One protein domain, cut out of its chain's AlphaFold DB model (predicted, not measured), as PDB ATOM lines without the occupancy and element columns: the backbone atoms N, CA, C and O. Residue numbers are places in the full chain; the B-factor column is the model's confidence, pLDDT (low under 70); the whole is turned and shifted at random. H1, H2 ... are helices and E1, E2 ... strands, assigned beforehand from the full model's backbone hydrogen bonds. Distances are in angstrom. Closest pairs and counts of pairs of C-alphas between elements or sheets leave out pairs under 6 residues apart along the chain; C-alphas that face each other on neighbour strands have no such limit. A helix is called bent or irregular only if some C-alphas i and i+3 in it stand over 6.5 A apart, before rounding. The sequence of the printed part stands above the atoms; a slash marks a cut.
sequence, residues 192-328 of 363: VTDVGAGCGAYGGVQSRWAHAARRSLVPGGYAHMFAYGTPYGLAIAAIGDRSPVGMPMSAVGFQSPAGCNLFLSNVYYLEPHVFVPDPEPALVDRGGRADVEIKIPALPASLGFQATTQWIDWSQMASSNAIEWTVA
ATOM      1  N   VAL A 192      36.616  23.315 -45.791       98.12
ATOM      2  CA  VAL A 192      35.429  22.676 -45.216       98.12
ATOM      3  C   VAL A 192      34.283  22.861 -46.207       98.12
ATOM      4  O   VAL A 192      34.006  23.993 -46.606       98.12
ATOM      5  N   THR A 193      33.624  21.769 -46.580       97.88
ATOM      6  CA  THR A 193      32.501  21.746 -47.522       97.88
ATOM      7  C   THR A 193      31.385  20.866 -46.973       97.88
ATOM      8  O   THR A 193      31.606  19.711 -46.616       97.88
ATOM      9  N   ASP A 194      30.166  21.403 -46.941       97.19
ATOM     10  CA  ASP A 194      28.970  20.624 -46.622       97.19
ATOM     11  C   ASP A 194      28.632  19.653 -47.763       97.19
ATOM     12  O   ASP A 194      28.553  20.040 -48.932       97.19
ATOM     13  N   VAL A 195      28.367  18.397 -47.414       97.06
ATOM     14  CA  VAL A 195      27.931  17.346 -48.331       97.06
ATOM     15  C   VAL A 195      26.576  16.818 -47.868       97.06
ATOM     16  O   VAL A 195      26.438  16.215 -46.803       97.06
ATOM     17  N   GLY A 196      25.564  17.043 -48.704       95.69
ATOM     18  CA  GLY A 196      24.190  16.654 -48.406       95.69
ATOM     19  C   GLY A 196      23.542  17.490 -47.302       95.69
ATOM     20  O   GLY A 196      24.045  18.537 -46.899       95.69
ATOM     21  N   ALA A 197      22.385  17.023 -46.845       96.00
ATOM     22  CA  ALA A 197      21.597  17.651 -45.794       96.00
ATOM     23  C   ALA A 197      21.429  16.663 -44.632       96.00
ATOM     24  O   ALA A 197      21.274  15.463 -44.868       96.00
ATOM     25  N   GLY A 198      21.449  17.162 -43.398       96.25
ATOM     26  CA  GLY A 198      21.060  16.381 -42.229       96.25
ATOM     27  C   GLY A 198      19.543  16.230 -42.130       96.25
ATOM     28  O   GLY A 198      18.795  17.053 -42.646       96.25
ATOM     29  N   CYS A 199      19.079  15.196 -41.438       95.50
ATOM     30  CA  CYS A 199      17.645  14.905 -41.294       95.50
ATOM     31  C   CYS A 199      17.117  15.039 -39.850       95.50
ATOM     32  O   CYS A 199      15.957  14.726 -39.592       95.50
ATOM     33  N   GLY A 200      17.965  15.468 -38.907       91.19
ATOM     34  CA  GLY A 200      17.624  15.640 -37.489       91.19
ATOM     35  C   GLY A 200      17.054  17.021 -37.150       91.19
ATOM     36  O   GLY A 200      17.235  17.984 -37.899       91.19
ATOM     37  N   ALA A 201      16.416  17.133 -35.979       92.88
ATOM     38  CA  ALA A 201      15.745  18.358 -35.528       92.88
ATOM     39  C   ALA A 201      16.680  19.577 -35.372       92.88
ATOM     40  O   ALA A 201      16.230  20.718 -35.457       92.88
ATOM     41  N   TYR A 202      17.981  19.346 -35.187       93.00
ATOM     42  CA  TYR A 202      18.969  20.386 -34.888       93.00
ATOM     43  C   TYR A 202      19.541  21.081 -36.127       93.00
ATOM     44  O   TYR A 202      20.238  22.084 -36.006       93.00
ATOM     45  N   GLY A 203      19.224  20.596 -37.334       87.88
ATOM     46  CA  GLY A 203      19.713  21.182 -38.586       87.88
ATOM     47  C   GLY A 203      19.078  22.520 -38.971       87.88
ATOM     48  O   GLY A 203      19.561  23.188 -39.891       87.88
ATOM     49  N   GLY A 204      17.973  22.893 -38.321       89.50
ATOM     50  CA  GLY A 204      17.152  24.037 -38.711       89.50
ATOM     51  C   GLY A 204      16.724  23.987 -40.185       89.50
ATOM     52  O   GLY A 204      16.731  22.944 -40.837       89.50
ATOM     53  N   VAL A 205      16.390  25.149 -40.748       91.00
ATOM     54  CA  VAL A 205      15.946  25.258 -42.155       91.00
ATOM     55  C   VAL A 205      17.048  24.928 -43.164       91.00
ATOM     56  O   VAL A 205      16.761  24.583 -44.305       91.00
ATOM     57  N   GLN A 206      18.314  25.035 -42.752       92.75
ATOM     58  CA  GLN A 206      19.468  24.728 -43.599       92.75
ATOM     59  C   GLN A 206      19.844  23.248 -43.560       92.75
ATOM     60  O   GLN A 206      20.668  22.825 -44.367       92.75
ATOM     61  N   SER A 207      19.247  22.469 -42.650       94.62
ATOM     62  CA  SER A 207      19.586  21.061 -42.433       94.62
ATOM     63  C   SER A 207      21.078  20.852 -42.118       94.62
ATOM     64  O   SER A 207      21.680  19.867 -42.547       94.62
ATOM     65  N   ARG A 208      21.689  21.794 -41.383       95.62
ATOM     66  CA  ARG A 208      23.110  21.786 -41.004       95.62
ATOM     67  C   ARG A 208      23.258  21.819 -39.495       95.62
ATOM     68  O   ARG A 208      22.824  22.773 -38.861       95.62
ATOM     69  N   TRP A 209      23.870  20.783 -38.946       95.94
ATOM     70  CA  TRP A 209      24.113  20.664 -37.509       95.94
ATOM     71  C   TRP A 209      25.426  19.969 -37.161       95.94
ATOM     72  O   TRP A 209      25.691  19.745 -35.986       95.94
ATOM     73  N   ALA A 210      26.257  19.661 -38.158       97.69
ATOM     74  CA  ALA A 210      27.656  19.297 -37.984       97.69
ATOM     75  C   ALA A 210      28.568  20.356 -38.604       97.69
ATOM     76  O   ALA A 210      28.206  21.007 -39.588       97.69
ATOM     77  N   HIS A 211      29.759  20.502 -38.030       97.88
ATOM     78  CA  HIS A 211      30.737  21.520 -38.386       97.88
ATOM     79  C   HIS A 211      32.170  21.008 -38.195       97.88
ATOM     80  O   HIS A 211      32.434  20.124 -37.381       97.88
ATOM     81  N   ALA A 212      33.110  21.623 -38.912       97.50
ATOM     82  CA  ALA A 212      34.542  21.492 -38.667       97.50
ATOM     83  C   ALA A 212      35.174  22.885 -38.583       97.50
ATOM     84  O   ALA A 212      34.871  23.774 -39.387       97.50
ATOM     85  N   ALA A 213      36.059  23.097 -37.612       96.69
ATOM     86  CA  ALA A 213      36.745  24.369 -37.453       96.69
ATOM     87  C   ALA A 213      37.868  24.490 -38.494       96.69
ATOM     88  O   ALA A 213      38.935  23.906 -38.341       96.69
ATOM     89  N   ARG A 214      37.658  25.292 -39.544       96.62
ATOM     90  CA  ARG A 214      38.599  25.445 -40.674       96.62
ATOM     91  C   ARG A 214      40.050  25.747 -40.254       96.62
ATOM     92  O   ARG A 214      40.982  25.238 -40.866       96.62
ATOM     93  N   ARG A 215      40.238  26.557 -39.207       95.06
ATOM     94  CA  ARG A 215      41.561  26.934 -38.667       95.06
ATOM     95  C   ARG A 215      42.227  25.831 -37.836       95.06
ATOM     96  O   ARG A 215      43.425  25.870 -37.617       95.06
ATOM     97  N   SER A 216      41.468  24.827 -37.405       96.12
ATOM     98  CA  SER A 216      42.000  23.663 -36.685       96.12
ATOM     99  C   SER A 216      42.617  22.615 -37.624       96.12
ATOM    100  O   SER A 216      43.414  21.780 -37.204       96.12
ATOM    101  N   LEU A 217      42.298  22.689 -38.923       97.56
ATOM    102  CA  LEU A 217      42.738  21.754 -39.963       97.56
ATOM    103  C   LEU A 217      44.170  22.047 -40.437       97.56
ATOM    104  O   LEU A 217      44.417  22.224 -41.629       97.56
ATOM    105  N   VAL A 218      45.108  22.115 -39.496       97.31
ATOM    106  CA  VAL A 218      46.524  22.405 -39.745       97.31
ATOM    107  C   VAL A 218      47.415  21.242 -39.304       97.31
ATOM    108  O   VAL A 218      47.163  20.640 -38.256       97.31
ATOM    109  N   PRO A 219      48.492  20.924 -40.046       97.25
ATOM    110  CA  PRO A 219      49.499  19.973 -39.587       97.25
ATOM    111  C   PRO A 219      50.069  20.361 -38.217       97.25
ATOM    112  O   PRO A 219      50.397  21.521 -37.977       97.25
ATOM    113  N   GLY A 220      50.186  19.392 -37.310       95.62
ATOM    114  CA  GLY A 220      50.611  19.614 -35.925       95.62
ATOM    115  C   GLY A 220      49.505  20.121 -34.990       95.62
ATOM    116  O   GLY A 220      49.702  20.122 -33.774       95.62
ATOM    117  N   GLY A 221      48.337  20.498 -35.514       94.94
ATOM    118  CA  GLY A 221      47.144  20.823 -34.730       94.94
ATOM    119  C   GLY A 221      46.251  19.610 -34.457       94.94
ATOM    120  O   GLY A 221      46.655  18.457 -34.638       94.94
ATOM    121  N   TYR A 222      45.024  19.892 -34.025       95.88
ATOM    122  CA  TYR A 222      43.950  18.914 -33.867       95.88
ATOM    123  C   TYR A 222      42.782  19.339 -34.749       95.88
ATOM    124  O   TYR A 222      42.289  20.453 -34.611       95.88
ATOM    125  N   ALA A 223      42.339  18.466 -35.652       96.38
ATOM    126  CA  ALA A 223      41.098  18.667 -36.379       96.38
ATOM    127  C   ALA A 223      39.949  18.656 -35.371       96.38
ATOM    128  O   ALA A 223      39.690  17.625 -34.755       96.38
ATOM    129  N   HIS A 224      39.279  19.791 -35.217       96.69
ATOM    130  CA  HIS A 224      38.174  19.960 -34.287       96.69
ATOM    131  C   HIS A 224      36.854  19.953 -35.060       96.69
ATOM    132  O   HIS A 224      36.569  20.844 -35.874       96.69
ATOM    133  N   MET A 225      36.064  18.912 -34.826       97.50
ATOM    134  CA  MET A 225      34.771  18.672 -35.458       97.50
ATOM    135  C   MET A 225      33.715  18.548 -34.377       97.50
ATOM    136  O   MET A 225      33.971  17.970 -33.330       97.50
ATOM    137  N   PHE A 226      32.520  19.054 -34.639       97.62
ATOM    138  CA  PHE A 226      31.451  19.015 -33.652       97.62
ATOM    139  C   PHE A 226      30.081  18.947 -34.305       97.62
ATOM    140  O   PHE A 226      29.919  19.301 -35.478       97.62
ATOM    141  N   ALA A 227      29.092  18.510 -33.536       97.88
ATOM    142  CA  ALA A 227      27.700  18.495 -33.955       97.88
ATOM    143  C   ALA A 227      26.738  18.774 -32.797       97.88
ATOM    144  O   ALA A 227      27.093  18.608 -31.630       97.88
ATOM    145  N   TYR A 228      25.513  19.178 -33.141       97.44
ATOM    146  CA  TYR A 228      24.423  19.437 -32.198       97.44
ATOM    147  C   TYR A 228      23.341  18.361 -32.261       97.44
ATOM    148  O   TYR A 228      22.787  18.104 -33.321       97.44
ATOM    149  N   GLY A 229      22.987  17.764 -31.135       97.00
ATOM    150  CA  GLY A 229      22.045  16.653 -31.080       97.00
ATOM    151  C   GLY A 229      21.192  16.654 -29.825       97.00
ATOM    152  O   GLY A 229      21.149  17.622 -29.062       97.00
ATOM    153  N   THR A 230      20.491  15.542 -29.617       97.19
ATOM    154  CA  THR A 230      19.612  15.347 -28.462       97.19
ATOM    155  C   THR A 230      20.424  15.470 -27.174       97.19
ATOM    156  O   THR A 230      21.346  14.677 -27.000       97.19
ATOM    157  N   PRO A 231      20.107  16.408 -26.258       96.75
ATOM    158  CA  PRO A 231      20.743  16.513 -24.947       96.75
ATOM    159  C   PRO A 231      20.884  15.158 -24.244       96.75
ATOM    160  O   PRO A 231      19.902  14.431 -24.099       96.75
ATOM    161  N   TYR A 232      22.102  14.829 -23.809       97.06
ATOM    162  CA  TYR A 232      22.479  13.549 -23.192       97.06
ATOM    163  C   TYR A 232      22.308  12.306 -24.087       97.06
ATOM    164  O   TYR A 232      22.462  11.178 -23.618       97.06
ATOM    165  N   GLY A 233      22.006  12.499 -25.371       97.06
ATOM    166  CA  GLY A 233      21.894  11.446 -26.369       97.06
ATOM    167  C   GLY A 233      23.254  10.929 -26.830       97.06
ATOM    168  O   GLY A 233      24.265  11.634 -26.768       97.06
ATOM    169  N   LEU A 234      23.264   9.688 -27.322       97.88
ATOM    170  CA  LEU A 234      24.442   9.079 -27.934       97.88
ATOM    171  C   LEU A 234      24.671   9.675 -29.329       97.88
ATOM    172  O   LEU A 234      23.814   9.577 -30.211       97.88
ATOM    173  N   ALA A 235      25.856  10.238 -29.518       97.69
ATOM    174  CA  ALA A 235      26.390  10.683 -30.790       97.69
ATOM    175  C   ALA A 235      27.394   9.650 -31.312       97.69
ATOM    176  O   ALA A 235      28.179   9.102 -30.540       97.69
ATOM    177  N   ILE A 236      27.418   9.410 -32.620       97.88
ATOM    178  CA  ILE A 236      28.503   8.666 -33.270       97.88
ATOM    179  C   ILE A 236      29.091   9.550 -34.357       97.88
ATOM    180  O   ILE A 236      28.392   9.888 -35.313       97.88
ATOM    181  N   ALA A 237      30.365   9.901 -34.227       98.25
ATOM    182  CA  ALA A 237      31.121  10.527 -35.299       98.25
ATOM    183  C   ALA A 237      31.716   9.442 -36.197       98.25
ATOM    184  O   ALA A 237      32.497   8.611 -35.739       98.25
ATOM    185  N   ALA A 238      31.346   9.449 -37.472       97.94
ATOM    186  CA  ALA A 238      31.892   8.568 -38.493       97.94
ATOM    187  C   ALA A 238      32.805   9.359 -39.425       97.94
ATOM    188  O   ALA A 238      32.402  10.394 -39.956       97.94
ATOM    189  N   ILE A 239      34.023   8.860 -39.634       98.12
ATOM    190  CA  ILE A 239      35.026   9.504 -40.483       98.12
ATOM    191  C   ILE A 239      35.486   8.537 -41.559       98.12
ATOM    192  O   ILE A 239      35.843   7.389 -41.278       98.12
ATOM    193  N   GLY A 240      35.517   9.020 -42.796       97.94
ATOM    194  CA  GLY A 240      36.073   8.270 -43.908       97.94
ATOM    195  C   GLY A 240      36.041   9.015 -45.230       97.94
ATOM    196  O   GLY A 240      36.162  10.240 -45.263       97.94
ATOM    197  N   ASP A 241      35.915   8.272 -46.324       98.06
ATOM    198  CA  ASP A 241      35.896   8.846 -47.668       98.06
ATOM    199  C   ASP A 241      34.540   9.464 -47.987       98.06
ATOM    200  O   ASP A 241      33.487   8.911 -47.658       98.06
ATOM    201  N   ARG A 242      34.559  10.557 -48.750       97.81
ATOM    202  CA  ARG A 242      33.341  11.141 -49.305       97.81
ATOM    203  C   ARG A 242      32.639  10.157 -50.247       97.81
ATOM    204  O   ARG A 242      33.246   9.615 -51.171       97.81
ATOM    205  N   SER A 243      31.326  10.013 -50.090       97.31
ATOM    206  CA  SER A 243      30.447   9.470 -51.128       97.31
ATOM    207  C   SER A 243      29.765  10.609 -51.894       97.31
ATOM    208  O   SER A 243      29.148  11.479 -51.273       97.31
ATOM    209  N   PRO A 244      29.806  10.620 -53.239       92.75
ATOM    210  CA  PRO A 244      29.065  11.604 -54.025       92.75
ATOM    211  C   PRO A 244      27.549  11.351 -54.016       92.75
ATOM    212  O   PRO A 244      26.786  12.229 -54.412       92.75
ATOM    213  N   VAL A 245      27.112  10.164 -53.585       95.56
ATOM    214  CA  VAL A 245      25.704   9.760 -53.536       95.56
ATOM    215  C   VAL A 245      25.341   9.386 -52.104       95.56
ATOM    216  O   VAL A 245      26.038   8.597 -51.466       95.56
ATOM    217  N   GLY A 246      24.240   9.945 -51.606       96.38
ATOM    218  CA  GLY A 246      23.715   9.601 -50.291       96.38
ATOM    219  C   GLY A 246      23.170   8.174 -50.274       96.38
ATOM    220  O   GLY A 246      22.323   7.825 -51.096       96.38
ATOM    221  N   MET A 247      23.644   7.357 -49.337       97.12
ATOM    222  CA  MET A 247      23.084   6.042 -49.045       97.12
ATOM    223  C   MET A 247      22.014   6.189 -47.961       97.12
ATOM    224  O   MET A 247      22.347   6.658 -46.871       97.12
ATOM    225  N   PRO A 248      20.754   5.788 -48.198       97.12
ATOM    226  CA  PRO A 248      19.732   5.842 -47.162       97.12
ATOM    227  C   PRO A 248      20.181   5.075 -45.918       97.12
ATOM    228  O   PRO A 248      20.599   3.923 -46.021       97.12
ATOM    229  N   MET A 249      20.058   5.679 -44.738       95.69
ATOM    230  CA  MET A 249      20.434   5.021 -43.479       95.69
ATOM    231  C   MET A 249      19.664   3.705 -43.253       95.69
ATOM    232  O   MET A 249      20.193   2.754 -42.680       95.69
ATOM    233  N   SER A 250      18.441   3.600 -43.781       94.81
ATOM    234  CA  SER A 250      17.655   2.361 -43.762       94.81
ATOM    235  C   SER A 250      18.275   1.215 -44.560       94.81
ATOM    236  O   SER A 250      18.098   0.056 -44.191       94.81
ATOM    237  N   ALA A 251      19.056   1.511 -45.603       94.12
ATOM    238  CA  ALA A 251      19.766   0.497 -46.381       94.12
ATOM    239  C   ALA A 251      20.909  -0.161 -45.588       94.12
ATOM    240  O   ALA A 251      21.308  -1.277 -45.906       94.12
ATOM    241  N   VAL A 252      21.398   0.505 -44.536       90.75
ATOM    242  CA  VAL A 252      22.426  -0.006 -43.615       90.75
ATOM    243  C   VAL A 252      21.854  -0.393 -42.246       90.75
ATOM    244  O   VAL A 252      22.593  -0.543 -41.278       90.75
ATOM    245  N   GLY A 253      20.535  -0.599 -42.165       91.94
ATOM    246  CA  GLY A 253      19.873  -1.210 -41.008       91.94
ATOM    247  C   GLY A 253      19.363  -0.243 -39.939       91.94
ATOM    248  O   GLY A 253      18.847  -0.702 -38.921       91.94
ATOM    249  N   PHE A 254      19.450   1.072 -40.147       92.62
ATOM    250  CA  PHE A 254      18.900   2.046 -39.200       92.62
ATOM    251  C   PHE A 254      17.409   2.293 -39.442       92.62
ATOM    252  O   PHE A 254      16.948   2.414 -40.577       92.62
ATOM    253  N   GLN A 255      16.640   2.454 -38.365       93.44
ATOM    254  CA  GLN A 255      15.233   2.868 -38.429       93.44
ATOM    255  C   GLN A 255      15.112   4.394 -38.552       93.44
ATOM    256  O   GLN A 255      14.475   5.054 -37.737       93.44
ATOM    257  N   SER A 256      15.779   4.958 -39.555       93.12
ATOM    258  CA  SER A 256      15.857   6.402 -39.757       93.12
ATOM    259  C   SER A 256      14.650   6.957 -40.520       93.12
ATOM    260  O   SER A 256      14.106   6.270 -41.393       93.12
ATOM    261  N   PRO A 257      14.258   8.220 -40.265       90.81
ATOM    262  CA  PRO A 257      13.299   8.936 -41.098       90.81
ATOM    263  C   PRO A 257      13.676   8.945 -42.589       90.81
ATOM    264  O   PRO A 257      14.849   8.886 -42.971       90.81
ATOM    265  N   ALA A 258      12.667   9.066 -43.455       91.06
ATOM    266  CA  ALA A 258      12.894   9.230 -44.887       91.06
ATOM    267  C   ALA A 258      13.735  10.492 -45.160       91.06
ATOM    268  O   ALA A 258      13.474  11.551 -44.598       91.06
ATOM    269  N   GLY A 259      14.736  10.374 -46.035       91.06
ATOM    270  CA  GLY A 259      15.661  11.468 -46.357       91.06
ATOM    271  C   GLY A 259      16.949  11.488 -45.528       91.06
ATOM    272  O   GLY A 259      17.876  12.211 -45.891       91.06
ATOM    273  N   CYS A 260      17.061  10.661 -44.483       96.50
ATOM    274  CA  CYS A 260      18.321  10.446 -43.777       96.50
ATOM    275  C   CYS A 260      19.296   9.631 -44.628       96.50
ATOM    276  O   CYS A 260      19.064   8.450 -44.900       96.50
ATOM    277  N   ASN A 261      20.400  10.258 -45.026       97.69
ATOM    278  CA  ASN A 261      21.417   9.639 -45.863       97.69
ATOM    279  C   ASN A 261      22.796   9.706 -45.206       97.69
ATOM    280  O   ASN A 261      23.119  10.675 -44.515       97.69
ATOM    281  N   LEU A 262      23.617   8.697 -45.478       97.44
ATOM    282  CA  LEU A 262      25.049   8.695 -45.222       97.44
ATOM    283  C   LEU A 262      25.795   9.086 -46.497       97.44
ATOM    284  O   LEU A 262      25.521   8.554 -47.570       97.44
ATOM    285  N   PHE A 263      26.751  10.000 -46.373       98.12
ATOM    286  CA  PHE A 263      27.597  10.475 -47.472       98.12
ATOM    287  C   PHE A 263      29.047  10.008 -47.300       98.12
ATOM    288  O   PHE A 263      29.986  10.698 -47.694       98.12
ATOM    289  N   LEU A 264      29.215   8.811 -46.734       97.56
ATOM    290  CA  LEU A 264      30.496   8.136 -46.545       97.56
ATOM    291  C   LEU A 264      30.538   6.882 -47.422       97.56
ATOM    292  O   LEU A 264      29.623   6.063 -47.360       97.56
ATOM    293  N   SER A 265      31.564   6.748 -48.263       96.00
ATOM    294  CA  SER A 265      31.749   5.561 -49.119       96.00
ATOM    295  C   SER A 265      32.545   4.468 -48.405       96.00
ATOM    296  O   SER A 265      32.263   3.287 -48.588       96.00
ATOM    297  N   ASN A 266      33.469   4.876 -47.537       95.88
ATOM    298  CA  ASN A 266      34.195   4.038 -46.591       95.88
ATOM    299  C   ASN A 266      34.171   4.708 -45.215       95.88
ATOM    300  O   ASN A 266      34.112   5.933 -45.130       95.88
ATOM    301  N   VAL A 267      34.260   3.914 -44.147       96.25
ATOM    302  CA  VAL A 267      34.406   4.401 -42.770       96.25
ATOM    303  C   VAL A 267      35.692   3.817 -42.202       96.25
ATOM    304  O   VAL A 267      35.852   2.600 -42.149       96.25
ATOM    305  N   TYR A 268      36.607   4.686 -41.786       94.62
ATOM    306  CA  TYR A 268      37.892   4.297 -41.201       94.62
ATOM    307  C   TYR A 268      37.888   4.400 -39.683       94.62
ATOM    308  O   TYR A 268      38.650   3.706 -39.014       94.62
ATOM    309  N   TYR A 269      37.047   5.281 -39.147       95.62
ATOM    310  CA  TYR A 269      37.025   5.607 -37.733       95.62
ATOM    311  C   TYR A 269      35.602   5.929 -37.275       95.62
ATOM    312  O   TYR A 269      34.840   6.588 -37.988       95.62
ATOM    313  N   LEU A 270      35.255   5.425 -36.094       96.56
ATOM    314  CA  LEU A 270      33.979   5.638 -35.423       96.56
ATOM    315  C   LEU A 270      34.262   5.977 -33.967       96.56
ATOM    316  O   LEU A 270      34.907   5.187 -33.278       96.56
ATOM    317  N   GLU A 271      33.742   7.106 -33.499       96.88
ATOM    318  CA  GLU A 271      33.903   7.532 -32.111       96.88
ATOM    319  C   GLU A 271      32.539   7.814 -31.473       96.88
ATOM    320  O   GLU A 271      31.783   8.651 -31.982       96.88
ATOM    321  N   PRO A 272      32.171   7.091 -30.399       97.31
ATOM    322  CA  PRO A 272      30.965   7.383 -29.645       97.31
ATOM    323  C   PRO A 272      31.199   8.564 -28.694       97.31
ATOM    324  O   PRO A 272      32.154   8.575 -27.923       97.31
ATOM    325  N   HIS A 273      30.267   9.511 -28.685       97.62
ATOM    326  CA  HIS A 273      30.241  10.651 -27.771       97.62
ATOM    327  C   HIS A 273      28.857  10.823 -27.155       97.62
ATOM    328  O   HIS A 273      27.879  10.199 -27.565       97.62
ATOM    329  N   VAL A 274      28.761  11.710 -26.172       97.31
ATOM    330  CA  VAL A 274      27.484  12.178 -25.635       97.31
ATOM    331  C   VAL A 274      27.301  13.629 -26.052       97.31
ATOM    332  O   VAL A 274      28.235  14.418 -25.947       97.31
ATOM    333  N   PHE A 275      26.101  13.988 -26.499       97.69
ATOM    334  CA  PHE A 275      25.733  15.388 -26.696       97.69
ATOM    335  C   PHE A 275      25.574  16.072 -25.332       97.69
ATOM    336  O   PHE A 275      24.549  15.927 -24.661       97.69
ATOM    337  N   VAL A 276      26.591  16.814 -24.904       96.62
ATOM    338  CA  VAL A 276      26.612  17.536 -23.629       96.62
ATOM    339  C   VAL A 276      25.809  18.832 -23.769       96.62
ATOM    340  O   VAL A 276      26.093  19.614 -24.675       96.62
ATOM    341  N   PRO A 277      24.798  19.093 -22.924       94.25
ATOM    342  CA  PRO A 277      24.040  20.342 -22.992       94.25
ATOM    343  C   PRO A 277      24.909  21.557 -22.696       94.25
ATOM    344  O   PRO A 277      25.813  21.491 -21.860       94.25
ATOM    345  N   ASP A 278      24.593  22.676 -23.343       88.94
ATOM    346  CA  ASP A 278      25.239  23.946 -23.034       88.94
ATOM    347  C   ASP A 278      24.824  24.415 -21.623       88.94
ATOM    348  O   ASP A 278      23.623  24.441 -21.323       88.94
ATOM    349  N   PRO A 279      25.774  24.745 -20.727       85.81
ATOM    350  CA  PRO A 279      25.446  25.245 -19.395       85.81
ATOM    351  C   PRO A 279      24.848  26.660 -19.420       85.81
ATOM    352  O   PRO A 279      24.234  27.063 -18.432       85.81
ATOM    353  N   GLU A 280      25.019  27.419 -20.508       87.38
ATOM    354  CA  GLU A 280      24.478  28.769 -20.646       87.38
ATOM    355  C   GLU A 280      22.974  28.714 -20.984       87.38
ATOM    356  O   GLU A 280      22.603  28.232 -22.060       87.38
ATOM    357  N   PRO A 281      22.076  29.255 -20.131       84.75
ATOM    358  CA  PRO A 281      20.629  29.180 -20.348       84.75
ATOM    359  C   PRO A 281      20.167  29.721 -21.706       84.75
ATOM    360  O   PRO A 281      19.212  29.208 -22.284       84.75
ATOM    361  N   ALA A 282      20.855  30.735 -22.240       86.06
ATOM    362  CA  ALA A 282      20.536  31.328 -23.538       86.06
ATOM    363  C   ALA A 282      20.838  30.410 -24.741       86.06
ATOM    364  O   ALA A 282      20.419  30.711 -25.859       86.06
ATOM    365  N   LEU A 283      21.581  29.317 -24.539       87.06
ATOM    366  CA  LEU A 283      22.044  28.413 -25.594       87.06
ATOM    367  C   LEU A 283      21.368  27.035 -25.556       87.06
ATOM    368  O   LEU A 283      21.592  26.235 -26.462       87.06
ATOM    369  N   VAL A 284      20.492  26.781 -24.578       85.44
ATOM    370  CA  VAL A 284      19.811  25.487 -24.373       85.44
ATOM    371  C   VAL A 284      19.021  25.032 -25.607       85.44
ATOM    372  O   VAL A 284      19.016  23.846 -25.938       85.44
ATOM    373  N   ASP A 285      18.422  25.969 -26.345       86.50
ATOM    374  CA  ASP A 285      17.648  25.671 -27.560       86.50
ATOM    375  C   ASP A 285      18.504  25.100 -28.708       86.50
ATOM    376  O   ASP A 285      17.964  24.560 -29.675       86.50
ATOM    377  N   ARG A 286      19.841  25.173 -28.616       86.56
ATOM    378  CA  ARG A 286      20.757  24.551 -29.588       86.56
ATOM    379  C   ARG A 286      20.870  23.034 -29.424       86.56
ATOM    380  O   ARG A 286      21.422  22.387 -30.309       86.56
ATOM    381  N   GLY A 287      20.345  22.466 -28.338       93.75
ATOM    382  CA  GLY A 287      20.528  21.057 -27.993       93.75
ATOM    383  C   GLY A 287      21.844  20.792 -27.264       93.75
ATOM    384  O   GLY A 287      22.461  21.698 -26.706       93.75
ATOM    385  N   GLY A 288      22.260  19.526 -27.234       96.12
ATOM    386  CA  GLY A 288      23.570  19.142 -26.717       96.12
ATOM    387  C   GLY A 288      24.630  19.166 -27.813       96.12
ATOM    388  O   GLY A 288      24.319  18.962 -28.982       96.12
ATOM    389  N   ARG A 289      25.888  19.389 -27.442       96.62
ATOM    390  CA  ARG A 289      27.039  19.417 -28.344       96.62
ATOM    391  C   ARG A 289      27.951  18.222 -28.087       96.62
ATOM    392  O   ARG A 289      28.201  17.866 -26.940       96.62
ATOM    393  N   ALA A 290      28.421  17.600 -29.158       97.44
ATOM    394  CA  ALA A 290      29.469  16.593 -29.110       97.44
ATOM    395  C   ALA A 290      30.644  17.067 -29.966       97.44
ATOM    396  O   ALA A 290      30.428  17.607 -31.054       97.44
ATOM    397  N   ASP A 291      31.860  16.848 -29.478       96.38
ATOM    398  CA  ASP A 291      33.108  17.295 -30.089       96.38
ATOM    399  C   ASP A 291      34.043  16.096 -30.285       96.38
ATOM    400  O   ASP A 291      34.121  15.217 -29.429       96.38
ATOM    401  N   VAL A 292      34.748  16.078 -31.413       95.69
ATOM    402  CA  VAL A 292      35.817  15.134 -31.752       95.69
ATOM    403  C   VAL A 292      37.056  15.941 -32.094       95.69
ATOM    404  O   VAL A 292      37.008  16.864 -32.915       95.69
ATOM    405  N   GLU A 293      38.180  15.536 -31.514       95.12
ATOM    406  CA  GLU A 293      39.494  16.094 -31.802       95.12
ATOM    407  C   GLU A 293      40.427  15.011 -32.328       95.12
ATOM    408  O   GLU A 293      40.687  14.013 -31.661       95.12
ATOM    409  N   ILE A 294      40.979  15.221 -33.522       94.56
ATOM    410  CA  ILE A 294      41.926  14.277 -34.127       94.56
ATOM    411  C   ILE A 294      43.250  14.969 -34.359       94.56
ATOM    412  O   ILE A 294      43.332  15.927 -35.127       94.56
ATOM    413  N   LYS A 295      44.314  14.455 -33.736       95.75
ATOM    414  CA  LYS A 295      45.668  14.956 -33.978       95.75
ATOM    415  C   LYS A 295      46.013  14.812 -35.460       95.75
ATOM    416  O   LYS A 295      45.993  13.708 -36.001       95.75
ATOM    417  N   ILE A 296      46.407  15.916 -36.090       96.94
ATOM    418  CA  ILE A 296      46.967  15.913 -37.439       96.94
ATOM    419  C   ILE A 296      48.494  15.858 -37.298       96.94
ATOM    420  O   ILE A 296      49.090  16.808 -36.779       96.94
ATOM    421  N   PRO A 297      49.171  14.784 -37.739       96.62
ATOM    422  CA  PRO A 297      50.627  14.730 -37.713       96.62
ATOM    423  C   PRO A 297      51.244  15.869 -38.533       96.62
ATOM    424  O   PRO A 297      50.766  16.217 -39.610       96.62
ATOM    425  N   ALA A 298      52.345  16.442 -38.052       96.38
ATOM    426  CA  ALA A 298      53.099  17.444 -38.801       96.38
ATOM    427  C   ALA A 298      54.052  16.783 -39.810       96.38
ATOM    428  O   ALA A 298      55.273  16.892 -39.704       96.38
ATOM    429  N   LEU A 299      53.490  16.036 -40.761       96.75
ATOM    430  CA  LEU A 299      54.233  15.288 -41.775       96.75
ATOM    431  C   LEU A 299      53.788  15.710 -43.182       96.75
ATOM    432  O   LEU A 299      52.616  16.041 -43.369       96.75
ATOM    433  N   PRO A 300      54.664  15.628 -44.204       96.56
ATOM    434  CA  PRO A 300      54.293  15.949 -45.585       96.56
ATOM    435  C   PRO A 300      53.066  15.182 -46.098       96.56
ATOM    436  O   PRO A 300      52.289  15.725 -46.872       96.56
ATOM    437  N   ALA A 301      52.858  13.945 -45.632       96.50
ATOM    438  CA  ALA A 301      51.708  13.120 -46.005       96.50
ATOM    439  C   ALA A 301      50.355  13.665 -45.509       96.50
ATOM    440  O   ALA A 301      49.315  13.246 -46.008       96.50
ATOM    441  N   SER A 302      50.349  14.580 -44.536       97.00
ATOM    442  CA  SER A 302      49.124  15.202 -44.025       97.00
ATOM    443  C   SER A 302      48.711  16.437 -44.831       97.00
ATOM    444  O   SER A 302      47.578  16.885 -44.704       97.00
ATOM    445  N   LEU A 303      49.593  16.989 -45.669       98.00
ATOM    446  CA  LEU A 303      49.312  18.188 -46.459       98.00
ATOM    447  C   LEU A 303      48.266  17.895 -47.530       98.00
ATOM    448  O   LEU A 303      48.462  17.021 -48.372       98.00
ATOM    449  N   GLY A 304      47.155  18.629 -47.503       97.88
ATOM    450  CA  GLY A 304      46.052  18.389 -48.432       97.88
ATOM    451  C   GLY A 304      45.319  17.064 -48.200       97.88
ATOM    452  O   GLY A 304      44.506  16.683 -49.040       97.88
ATOM    453  N   PHE A 305      45.580  16.358 -47.090       97.62
ATOM    454  CA  PHE A 305      44.803  15.177 -46.723       97.62
ATOM    455  C   PHE A 305      43.326  15.555 -46.622       97.62
ATOM    456  O   PHE A 305      42.985  16.562 -45.999       97.62
ATOM    457  N   GLN A 306      42.465  14.746 -47.232       98.06
ATOM    458  CA  GLN A 306      41.030  14.967 -47.267       98.06
ATOM    459  C   GLN A 306      40.305  13.803 -46.601       98.06
ATOM    460  O   GLN A 306      40.635  12.643 -46.837       98.06
ATOM    461  N   ALA A 307      39.293  14.127 -45.807       97.88
ATOM    462  CA  ALA A 307      38.363  13.162 -45.244       97.88
ATOM    463  C   ALA A 307      36.983  13.800 -45.091       97.88
ATOM    464  O   ALA A 307      36.795  14.998 -45.298       97.88
ATOM    465  N   THR A 308      35.992  12.981 -44.772       98.50
ATOM    466  CA  THR A 308      34.623  13.409 -44.513       98.50
ATOM    467  C   THR A 308      34.187  12.921 -43.145       98.50
ATOM    468  O   THR A 308      34.377  11.751 -42.825       98.50
ATOM    469  N   THR A 309      33.583  13.808 -42.359       98.38
ATOM    470  CA  THR A 309      32.989  13.486 -41.057       98.38
ATOM    471  C   THR A 309      31.478  13.610 -41.140       98.38
ATOM    472  O   THR A 309      30.963  14.611 -41.633       98.38
ATOM    473  N   GLN A 310      30.748  12.626 -40.632       98.38
ATOM    474  CA  GLN A 310      29.300  12.692 -40.495       98.38
ATOM    475  C   GLN A 310      28.884  12.161 -39.129       98.38
ATOM    476  O   GLN A 310      29.437  11.178 -38.643       98.38
ATOM    477  N   TRP A 311      27.908  12.816 -38.512       98.44
ATOM    478  CA  TRP A 311      27.424  12.466 -37.187       98.44
ATOM    479  C   TRP A 311      26.092  11.734 -37.271       98.44
ATOM    480  O   TRP A 311      25.267  12.021 -38.142       98.44
ATOM    481  N   ILE A 312      25.881  10.806 -36.345       97.94
ATOM    482  CA  ILE A 312      24.612  10.111 -36.136       97.94
ATOM    483  C   ILE A 312      24.141  10.420 -34.717       97.94
ATOM    484  O   ILE A 312      24.846  10.116 -33.757       97.94
ATOM    485  N   ASP A 313      22.948  11.002 -34.583       97.62
ATOM    486  CA  ASP A 313      22.236  11.073 -33.306       97.62
ATOM    487  C   ASP A 313      21.373   9.823 -33.171       97.62
ATOM    488  O   ASP A 313      20.355   9.662 -33.854       97.62
ATOM    489  N   TRP A 314      21.799   8.927 -32.285       96.00
ATOM    490  CA  TRP A 314      21.154   7.637 -32.082       96.00
ATOM    491  C   TRP A 314      19.737   7.769 -31.513       96.00
ATOM    492  O   TRP A 314      18.885   6.921 -31.765       96.00
ATOM    493  N   SER A 315      19.462   8.847 -30.776       95.25
ATOM    494  CA  SER A 315      18.170   9.078 -30.114       95.25
ATOM    495  C   SER A 315      17.070   9.389 -31.128       95.25
ATOM    496  O   SER A 315      15.919   9.005 -30.946       95.25
ATOM    497  N   GLN A 316      17.443  10.068 -32.215       95.00
ATOM    498  CA  GLN A 316      16.552  10.409 -33.326       95.00
ATOM    499  C   GLN A 316      16.708   9.465 -34.525       95.00
ATOM    500  O   GLN A 316      15.955   9.579 -35.490       95.00
ATOM    501  N   MET A 317      17.703   8.569 -34.494       95.88
ATOM    502  CA  MET A 317      18.155   7.797 -35.656       95.88
ATOM    503  C   MET A 317      18.416   8.697 -36.877       95.88
ATOM    504  O   MET A 317      18.062   8.349 -38.004       95.88
ATOM    505  N   ALA A 318      19.010   9.870 -36.652       96.94
ATOM    506  CA  ALA A 318      19.191  10.905 -37.667       96.94
ATOM    507  C   ALA A 318      20.673  11.137 -37.981       96.94
ATOM    508  O   ALA A 318      21.506  11.136 -37.076       96.94
ATOM    509  N   SER A 319      20.995  11.392 -39.251       97.50
ATOM    510  CA  SER A 319      22.326  11.826 -39.675       97.50
ATOM    511  C   SER A 319      22.425  13.344 -39.818       97.50
ATOM    512  O   SER A 319      21.450  14.036 -40.143       97.50
ATOM    513  N   SER A 320      23.626  13.867 -39.584       98.00
ATOM    514  CA  SER A 320      23.989  15.244 -39.903       98.00
ATOM    515  C   SER A 320      24.237  15.442 -41.394       98.00
ATOM    516  O   SER A 320      24.357  14.479 -42.155       98.00
ATOM    517  N   ASN A 321      24.372  16.700 -41.817       97.94
ATOM    518  CA  ASN A 321      25.161  17.009 -43.008       97.94
ATOM    519  C   ASN A 321      26.555  16.385 -42.837       97.94
ATOM    520  O   ASN A 321      27.115  16.405 -41.737       97.94
ATOM    521  N   ALA A 322      27.097  15.800 -43.897       98.25
ATOM    522  CA  ALA A 322      28.485  15.372 -43.882       98.25
ATOM    523  C   ALA A 322      29.383  16.585 -44.141       98.25
ATOM    524  O   ALA A 322      29.009  17.502 -44.870       98.25
ATOM    525  N   ILE A 323      30.562  16.594 -43.537       98.38
ATOM    526  CA  ILE A 323      31.548  17.656 -43.667       98.38
ATOM    527  C   ILE A 323      32.778  17.070 -44.333       98.38
ATOM    528  O   ILE A 323      33.533  16.347 -43.687       98.38
ATOM    529  N   GLU A 324      32.984  17.380 -45.608       98.44
ATOM    530  CA  GLU A 324      34.262  17.137 -46.270       98.44
ATOM    531  C   GLU A 324      35.245  18.214 -45.816       98.44
ATOM    532  O   GLU A 324      34.951  19.409 -45.880       98.44
ATOM    533  N   TRP A 325      36.413  17.801 -45.348       98.31
ATOM    534  CA  TRP A 325      37.452  18.700 -44.884       98.31
ATOM    535  C   TRP A 325      38.801  18.329 -45.480       98.31
ATOM    536  O   TRP A 325      39.095  17.160 -45.728       98.31
ATOM    537  N   THR A 326      39.630  19.343 -45.711       98.56
ATOM    538  CA  THR A 326      40.995  19.177 -46.213       98.56
ATOM    539  C   THR A 326      41.969  19.888 -45.292       98.56
ATOM    540  O   THR A 326      41.771  21.056 -44.952       98.56
ATOM    541  N   VAL A 327      43.027  19.186 -44.893       98.50
ATOM    542  CA  VAL A 327      44.135  19.745 -44.115       98.50
ATOM    543  C   VAL A 327      44.882  20.782 -44.950       98.50
ATOM    544  O   VAL A 327      45.067  20.611 -46.156       98.50
ATOM    545  N   ALA A 328      45.330  21.856 -44.305       98.19
ATOM    546  CA  ALA A 328      46.115  22.909 -44.928       98.19
ATOM    547  C   ALA A 328      47.294  22.362 -45.754       98.19
ATOM    548  O   ALA A 328      47.939  21.373 -45.400       98.19
TER     549      ALA A 328
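This is residues 192 to 328 of the 363 residues of an uncharacterized protein of bacterium (UniProt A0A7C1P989). The domain is a sandwich of two sheets with their strands crossed: a twisted sheet of five strands, E1, E8, E7, E4 and E5, folded back on itself with E7 as the hinge and with bends in its long strands E4 and E5, and a sheet of three strands, E2, E3 and E6. Three short helices lie at the margins: H1 grazes the smaller sheet, H2 grazes the larger, and H3 is farthest from the mean of the C-alphas. The 137 printed residues run E1 H1 E2 E3 E4 H2 E5 H3 E6 E7 E8; the sheets, E1 E8 E7 E4 E5 and E2 E3 E6, are both antiparallel. The class is mostly strand; the whole is compact, with a radius of gyration of the C-alphas of 14.5 A and spans of 41 by 38 by 25 A.

E1, residues 192 to 195, is an edge strand beside E8, residues 322 to 326; N 193 and O 324 are within hydrogen-bond range at 2.8 A. H1, residues 201 to 206, only grazes the smaller sheet; C-alphas Tyr 202 and Tyr 228 are its closest pair with E3, residues 222 to 229, at 6.2 A. E2, residues 210 to 212, forms a hairpin with E3, where N 211 and O 226 are 2.8 A apart. E4, residues 234 to 248, bends by 138 degrees at residue 245. H2, residues 249 to 252, only grazes the larger sheet. E5, residues 261 to 274, bends by 125 degrees at residue 266 and pairs with E4, N 235 to O 273 at 2.8 A. H3, residues 281 to 286, is close to but not clearly touching H1, C-alphas Arg 286 and Tyr 202 being closest at 7.0 A. E6, residues 288 to 295, pairs with E3, N 292 to O 225 at 2.8 A. E7, residues 306 to 313, pairs with E4, N 238 to O 310 at 2.8 A, and forms a hairpin with E8, N 323 to O 309 at 2.8 A. In the folded sheet, one sheet bent back into two leaves, E1 and E8 face E4 and E5 with E7 as the hinge. In the sandwich, two sheets face to face, the strands cross at 71 degrees. O i to N i+4 pairs within range are 0 of 2 in H1 and in H3, with 0 and 1 of 3 O i to N i+3 pairs; H2 is too short for an i+4 pair.

E1 begins at C-alpha 192, (35.429, 22.676, -45.216). E3 spans 22.2 A, E4 20.1 A, E5 21.3 A, E6 23.6 A and E7 23.7 A. E8 ends at C-alpha 326, (40.995, 19.177, -46.213).

The C-alphas of Pro 281 and Pro 300 are the two farthest apart, 44.1 A. The printed part has no cut and no long link. Its mean pLDDT is 95.6, and no printed residue is under 70.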